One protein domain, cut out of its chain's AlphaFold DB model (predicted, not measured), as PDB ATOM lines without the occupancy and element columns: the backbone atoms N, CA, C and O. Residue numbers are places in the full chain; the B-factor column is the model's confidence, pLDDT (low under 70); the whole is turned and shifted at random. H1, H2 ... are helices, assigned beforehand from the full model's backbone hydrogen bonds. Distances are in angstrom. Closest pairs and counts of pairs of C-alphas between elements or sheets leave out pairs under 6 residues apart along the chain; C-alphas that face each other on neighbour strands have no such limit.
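Overview. This is residues 45 to 94 of the 101 residues of an uncharacterized protein of Novosphingobium sp. ERW19 (UniProt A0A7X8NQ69). Two long helices, H1 and H2, make a V: they meet near the end of H1 and the start of H2, and from there their far ends open away from each other. The gap between the arms is empty, and residues 45 to 63 of H1 and 80 to 94 of H2 stand free. The printed part has 50 residues with two named helices, H1 then H2, and no named strand; its class is all helix. It is only just loose, close to extended, with a radius of gyration of the C-alphas of 14.1 A, and its outline is flat, spanning 41 by 29 by 7 A.

Along the chain. Find C-alpha 45 at (14.734, 39.844, -19.569); here H1 begins, and it runs through residues 45 to 68, 34.2 A from first to last C-alpha, to C-alpha 68 at (-1.758, 42.244, -49.404). After the short link of residues 69 to 74, look for Leu 75, where H2 begins. H2 takes residues 75 to 94, 28.5 A from first to last C-alpha, and ends with C-alpha 94 at (-0.055, 57.064, -21.253).

Arrangement. H1 and H2 form a helical hairpin and run opposite ways. Their lines stand at a shallow tilt of 34 degrees, only just short of steep. They touch with 4 pairs of C-alphas within 8 A, made by residues 64 to 68 of H1 and 75 to 76 of H2 alone. Look at Leu 67 and Arg 76, whose C-alphas are the closest of the two helices at 5.8 A; the centres are 18.2 A apart. In both H1 and H2 every O i to N i+4 pair is within hydrogen-bond range.

Size, cuts and confidence. The two C-alphas farthest apart are those of Glu 45 and Pro 71, at 41.3 A, while the C-alphas of Glu 45 and Ile 94 are 22.8 A apart. The printed part has no cut and no long link. The mean pLDDT of the printed part is 88.8, and no printed residue is under 70.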
ATOM      1  N   GLU A  45      15.656  38.850 -19.032       70.50
ATOM      2  CA  GLU A  45      14.734  39.844 -19.569       70.50
ATOM      3  C   GLU A  45      15.061  40.179 -21.036       70.50
ATOM      4  O   GLU A  45      14.160  40.452 -21.829       70.50
ATOM      5  N   ALA A  46      16.340  40.103 -21.421       73.62
ATOM      6  CA  ALA A  46      16.787  40.277 -22.795       73.62
ATOM      7  C   ALA A  46      16.256  39.169 -23.718       73.62
ATOM      8  O   ALA A  46      15.625  39.499 -24.723       73.62
ATOM      9  N   ALA A  47      16.423  37.885 -23.380       75.25
ATOM     10  CA  ALA A  47      15.884  36.794 -24.195       75.25
ATOM     11  C   ALA A  47      14.353  36.735 -24.169       75.25
ATOM     12  O   ALA A  47      13.729  36.390 -25.172       75.25
ATOM     13  N   PHE A  48      13.715  37.103 -23.054       76.56
ATOM     14  CA  PHE A  48      12.258  37.205 -22.992       76.56
ATOM     15  C   PHE A  48      11.729  38.308 -23.916       76.56
ATOM     16  O   PHE A  48      10.813  38.069 -24.709       76.56
ATOM     17  N   ARG A  49      12.337  39.503 -23.865       81.25
ATOM     18  CA  ARG A  49      12.029  40.606 -24.786       81.25
ATOM     19  C   ARG A  49      12.287  40.196 -26.232       81.25
ATOM     20  O   ARG A  49      11.424  40.436 -27.070       81.25
ATOM     21  N   ASP A  50      13.411  39.544 -26.515       83.88
ATOM     22  CA  ASP A  50      13.760  39.075 -27.859       83.88
ATOM     23  C   ASP A  50      12.732  38.068 -28.396       83.88
ATOM     24  O   ASP A  50      12.201  38.228 -29.496       83.88
ATOM     25  N   ARG A  51      12.325  37.096 -27.573       81.50
ATOM     26  CA  ARG A  51      11.283  36.125 -27.927       81.50
ATOM     27  C   ARG A  51       9.936  36.789 -28.205       81.50
ATOM     28  O   ARG A  51       9.276  36.444 -29.188       81.50
ATOM     29  N   ILE A  52       9.511  37.733 -27.362       87.50
ATOM     30  CA  ILE A  52       8.276  38.494 -27.594       87.50
ATOM     31  C   ILE A  52       8.381  39.279 -28.900       87.50
ATOM     32  O   ILE A  52       7.465  39.222 -29.720       87.50
ATOM     33  N   MET A  53       9.493  39.981 -29.115       90.62
ATOM     34  CA  MET A  53       9.709  40.768 -30.324       90.62
ATOM     35  C   MET A  53       9.693  39.896 -31.577       90.62
ATOM     36  O   MET A  53       9.034  40.261 -32.547       90.62
ATOM     37  N   SER A  54      10.319  38.721 -31.545       87.44
ATOM     38  CA  SER A  54      10.287  37.749 -32.641       87.44
ATOM     39  C   SER A  54       8.853  37.338 -33.004       87.44
ATOM     40  O   SER A  54       8.447  37.432 -34.166       87.44
ATOM     41  N   HIS A  55       8.032  36.977 -32.010       89.88
ATOM     42  CA  HIS A  55       6.628  36.621 -32.238       89.88
ATOM     43  C   HIS A  55       5.782  37.797 -32.745       89.88
ATOM     44  O   HIS A  55       4.935  37.614 -33.628       89.88
ATOM     45  N   LEU A  56       6.002  39.003 -32.215       93.25
ATOM     46  CA  LEU A  56       5.305  40.212 -32.657       93.25
ATOM     47  C   LEU A  56       5.655  40.566 -34.104       93.25
ATOM     48  O   LEU A  56       4.751  40.849 -34.891       93.25
ATOM     49  N   LEU A  57       6.939  40.504 -34.467       92.75
ATOM     50  CA  LEU A  57       7.401  40.754 -35.829       92.75
ATOM     51  C   LEU A  57       6.780  39.748 -36.794       92.75
ATOM     52  O   LEU A  57       6.119  40.170 -37.741       92.75
ATOM     53  N   PHE A  58       6.875  38.448 -36.499       93.44
ATOM     54  CA  PHE A  58       6.253  37.410 -37.322       93.44
ATOM     55  C   PHE A  58       4.756  37.667 -37.532       93.44
ATOM     56  O   PHE A  58       4.277  37.665 -38.664       93.44
ATOM     57  N   THR A  59       4.021  37.946 -36.452       93.62
ATOM     58  CA  THR A  59       2.576  38.194 -36.518       93.62
ATOM     59  C   THR A  59       2.257  39.437 -37.348       93.62
ATOM     60  O   THR A  59       1.363  39.397 -38.191       93.62
ATOM     61  N   SER A  60       3.000  40.533 -37.158       91.62
ATOM     62  CA  SER A  60       2.806  41.763 -37.933       91.62
ATOM     63  C   SER A  60       3.065  41.554 -39.427       91.62
ATOM     64  O   SER A  60       2.267  41.995 -40.250       91.62
ATOM     65  N   THR A  61       4.124  40.819 -39.779       92.19
ATOM     66  CA  THR A  61       4.482  40.524 -41.169       92.19
ATOM     67  C   THR A  61       3.473  39.577 -41.811       92.19
ATOM     68  O   THR A  61       3.059  39.803 -42.944       92.19
ATOM     69  N   ALA A  62       3.023  38.548 -41.088       92.50
ATOM     70  CA  ALA A  62       1.999  37.627 -41.570       92.50
ATOM     71  C   ALA A  62       0.669  38.351 -41.834       92.50
ATOM     72  O   ALA A  62       0.057  38.151 -42.882       92.50
ATOM     73  N   LEU A  63       0.243  39.232 -40.921       91.88
ATOM     74  CA  LEU A  63      -0.961  40.044 -41.102       91.88
ATOM     75  C   LEU A  63      -0.831  41.003 -42.291       91.88
ATOM     76  O   LEU A  63      -1.775  41.121 -43.068       91.88
ATOM     77  N   ASP A  64       0.321  41.649 -42.481       89.88
ATOM     78  CA  ASP A  64       0.544  42.524 -43.641       89.88
ATOM     79  C   ASP A  64       0.530  41.739 -44.966       89.88
ATOM     80  O   ASP A  64      -0.062  42.178 -45.955       89.88
ATOM     81  N   GLY A  65       1.087  40.524 -44.970       90.25
ATOM     82  CA  GLY A  65       0.987  39.600 -46.101       90.25
ATOM     83  C   GLY A  65      -0.463  39.210 -46.407       90.25
ATOM     84  O   GLY A  65      -0.890  39.273 -47.560       90.25
ATOM     85  N   LEU A  66      -1.255  38.891 -45.378       91.38
ATOM     86  CA  LEU A  66      -2.683  38.588 -45.524       91.38
ATOM     87  C   LEU A  66      -3.478  39.778 -46.068       91.38
ATOM     88  O   LEU A  66      -4.355  39.584 -46.906       91.38
ATOM     89  N   LEU A  67      -3.169  41.001 -45.626       90.31
ATOM     90  CA  LEU A  67      -3.791  42.223 -46.141       90.31
ATOM     91  C   LEU A  67      -3.417  42.493 -47.598       90.31
ATOM     92  O   LEU A  67      -4.236  43.014 -48.348       90.31
ATOM     93  N   THR A  68      -2.212  42.111 -48.012       86.19
ATOM     94  CA  THR A  68      -1.758  42.244 -49.404       86.19
ATOM     95  C   THR A  68      -2.489  41.279 -50.342       86.19
ATOM     96  O   THR A  68      -2.716  41.606 -51.504       86.19
ATOM     97  N   ALA A  69      -2.904  40.114 -49.841       88.19
ATOM     98  CA  ALA A  69      -3.676  39.131 -50.601       88.19
ATOM     99  C   ALA A  69      -5.177  39.474 -50.721       88.19
ATOM    100  O   ALA A  69      -5.914  38.748 -51.390       88.19
ATOM    101  N   GLN A  70      -5.653  40.543 -50.073       90.69
ATOM    102  CA  GLN A  70      -7.067  40.914 -50.118       90.69
ATOM    103  C   GLN A  70      -7.458  41.550 -51.463       90.69
ATOM    104  O   GLN A  70      -6.691  42.335 -52.021       90.69
ATOM    105  N   PRO A  71      -8.678  41.283 -51.969       88.88
ATOM    106  CA  PRO A  71      -9.181  41.921 -53.188       88.88
ATOM    107  C   PRO A  71      -9.317  43.445 -53.067       88.88
ATOM    108  O   PRO A  71      -9.126  44.171 -54.044       88.88
ATOM    109  N   ASP A  72      -9.653  43.934 -51.869       91.75
ATOM    110  CA  ASP A  72      -9.749  45.361 -51.572       91.75
ATOM    111  C   ASP A  72      -8.347  45.956 -51.375       91.75
ATOM    112  O   ASP A  72      -7.751  45.864 -50.299       91.75
ATOM    113  N   LYS A  73      -7.842  46.597 -52.433       84.88
ATOM    114  CA  LYS A  73      -6.506  47.211 -52.468       84.88
ATOM    115  C   LYS A  73      -6.356  48.392 -51.503       84.88
ATOM    116  O   LYS A  73      -5.234  48.704 -51.103       84.88
ATOM    117  N   ASP A  74      -7.461  49.006 -51.081       90.31
ATOM    118  CA  ASP A  74      -7.457  50.167 -50.190       90.31
ATOM    119  C   ASP A  74      -7.598  49.774 -48.713       90.31
ATOM    120  O   ASP A  74      -7.297  50.572 -47.817       90.31
ATOM    121  N   LEU A  75      -8.015  48.535 -48.426       89.81
ATOM    122  CA  LEU A  75      -8.199  48.030 -47.065       89.81
ATOM    123  C   LEU A  75      -6.931  48.187 -46.221       89.81
ATOM    124  O   LEU A  75      -6.996  48.673 -45.088       89.81
ATOM    125  N   ARG A  76      -5.774  47.833 -46.788       88.62
ATOM    126  CA  ARG A  76      -4.471  47.965 -46.125       88.62
ATOM    127  C   ARG A  76      -4.195  49.413 -45.712       88.62
ATOM    128  O   ARG A  76      -3.848  49.670 -44.559       88.62
ATOM    129  N   ALA A  77      -4.423  50.373 -46.611       89.94
ATOM    130  CA  ALA A  77      -4.230  51.794 -46.327       89.94
ATOM    131  C   ALA A  77      -5.160  52.283 -45.202       89.94
ATOM    132  O   ALA A  77      -4.705  52.939 -44.262       89.94
ATOM    133  N   ARG A  78      -6.446  51.903 -45.234       92.94
ATOM    134  CA  ARG A  78      -7.411  52.262 -44.177       92.94
ATOM    135  C   ARG A  78      -7.013  51.692 -42.814       92.94
ATOM    136  O   ARG A  78      -7.136  52.388 -41.805       92.94
ATOM    137  N   ILE A  79      -6.499  50.461 -42.775       91.88
ATOM    138  CA  ILE A  79      -6.015  49.833 -41.540       91.88
ATOM    139  C   ILE A  79      -4.798  50.578 -40.987       91.88
ATOM    140  O   ILE A  79      -4.780  50.870 -39.792       91.88
ATOM    141  N   HIS A  80      -3.826  50.961 -41.820       89.69
ATOM    142  CA  HIS A  80      -2.683  51.758 -41.358       89.69
ATOM    143  C   HIS A  80      -3.107  53.121 -40.794       89.69
ATOM    144  O   HIS A  80      -2.612  53.525 -39.739       89.69
ATOM    145  N   VAL A  81      -4.061  53.805 -41.437       93.12
ATOM    146  CA  VAL A  81      -4.611  55.079 -40.941       93.12
ATOM    147  C   VAL A  81      -5.306  54.888 -39.589       93.12
ATOM    148  O   VAL A  81      -5.035  55.628 -38.638       93.12
ATOM    149  N   ALA A  82      -6.165  53.871 -39.465       93.31
ATOM    150  CA  ALA A  82      -6.853  53.552 -38.216       93.31
ATOM    151  C   ALA A  82      -5.873  53.151 -37.099       93.31
ATOM    152  O   ALA A  82      -6.024  53.594 -35.958       93.31
ATOM    153  N   HIS A  83      -4.843  52.366 -37.423       90.44
ATOM    154  CA  HIS A  83      -3.777  51.992 -36.496       90.44
ATOM    155  C   HIS A  83      -3.006  53.226 -36.008       90.44
ATOM    156  O   HIS A  83      -2.847  53.408 -34.804       90.44
ATOM    157  N   GLY A  84      -2.602  54.126 -36.913       91.38
ATOM    158  CA  GLY A  84      -1.928  55.376 -36.556       91.38
ATOM    159  C   GLY A  84      -2.777  56.279 -35.656       91.38
ATOM    160  O   GLY A  84      -2.263  56.863 -34.701       91.38
ATOM    161  N   LYS A  85      -4.093  56.352 -35.900       93.56
ATOM    162  CA  LYS A  85      -5.035  57.055 -35.015       93.56
ATOM    163  C   LYS A  85      -5.057  56.438 -33.612       93.56
ATOM    164  O   LYS A  85      -4.808  57.156 -32.649       93.56
ATOM    165  N   ARG A  86      -5.263  55.122 -33.498       92.12
ATOM    166  CA  ARG A  86      -5.282  54.414 -32.203       92.12
ATOM    167  C   ARG A  86      -3.960  54.525 -31.449       92.12
ATOM    168  O   ARG A  86      -3.963  54.669 -30.233       92.12
ATOM    169  N   LEU A  87      -2.831  54.476 -32.156       91.56
ATOM    170  CA  LEU A  87      -1.513  54.598 -31.540       91.56
ATOM    171  C   LEU A  87      -1.293  55.994 -30.947       91.56
ATOM    172  O   LEU A  87      -0.719  56.106 -29.866       91.56
ATOM    173  N   ARG A  88      -1.764  57.051 -31.621       92.69
ATOM    174  CA  ARG A  88      -1.755  58.413 -31.062       92.69
ATOM    175  C   ARG A  88      -2.623  58.506 -29.812       92.69
ATOM    176  O   ARG A  88      -2.110  58.896 -28.772       92.69
ATOM    177  N   GLU A  89      -3.869  58.038 -29.883       92.38
ATOM    178  CA  GLU A  89      -4.789  58.024 -28.733       92.38
ATOM    179  C   GLU A  89      -4.201  57.254 -27.539       92.38
ATOM    180  O   GLU A  89      -4.306  57.683 -26.392       92.38
ATOM    181  N   TYR A  90      -3.546  56.118 -27.794       90.44
ATOM    182  CA  TYR A  90      -2.864  55.348 -26.759       90.44
ATOM    183  C   TYR A  90      -1.698  56.126 -26.137       90.44
ATOM    184  O   TYR A  90      -1.601  56.201 -24.914       90.44
ATOM    185  N   ARG A  91      -0.838  56.737 -26.965       90.38
ATOM    186  CA  ARG A  91       0.298  57.558 -26.507       90.38
ATOM    187  C   ARG A  91      -0.160  58.746 -25.668       90.38
ATOM    188  O   ARG A  91       0.444  59.032 -24.642       90.38
ATOM    189  N   GLU A  92      -1.243  59.398 -26.068       90.88
ATOM    190  CA  GLU A  92      -1.842  60.500 -25.316       90.88
ATOM    191  C   GLU A  92      -2.357  60.035 -23.947       90.88
ATOM    192  O   GLU A  92      -2.120  60.711 -22.949       90.88
ATOM    193  N   ARG A  93      -2.984  58.854 -23.861       86.69
ATOM    194  CA  ARG A  93      -3.456  58.280 -22.586       86.69
ATOM    195  C   ARG A  93      -2.322  57.946 -21.620       86.69
ATOM    196  O   ARG A  93      -2.477  58.177 -20.427       86.69
ATOM    197  N   ILE A  94      -1.209  57.397 -22.110       88.56
ATOM    198  CA  ILE A  94      -0.055  57.064 -21.253       88.56
ATOM    199  C   ILE A  94       0.785  58.297 -20.891       88.56
ATOM    200  O   ILE A  94       1.446  58.292 -19.858       88.56
TER     201      ILE A  94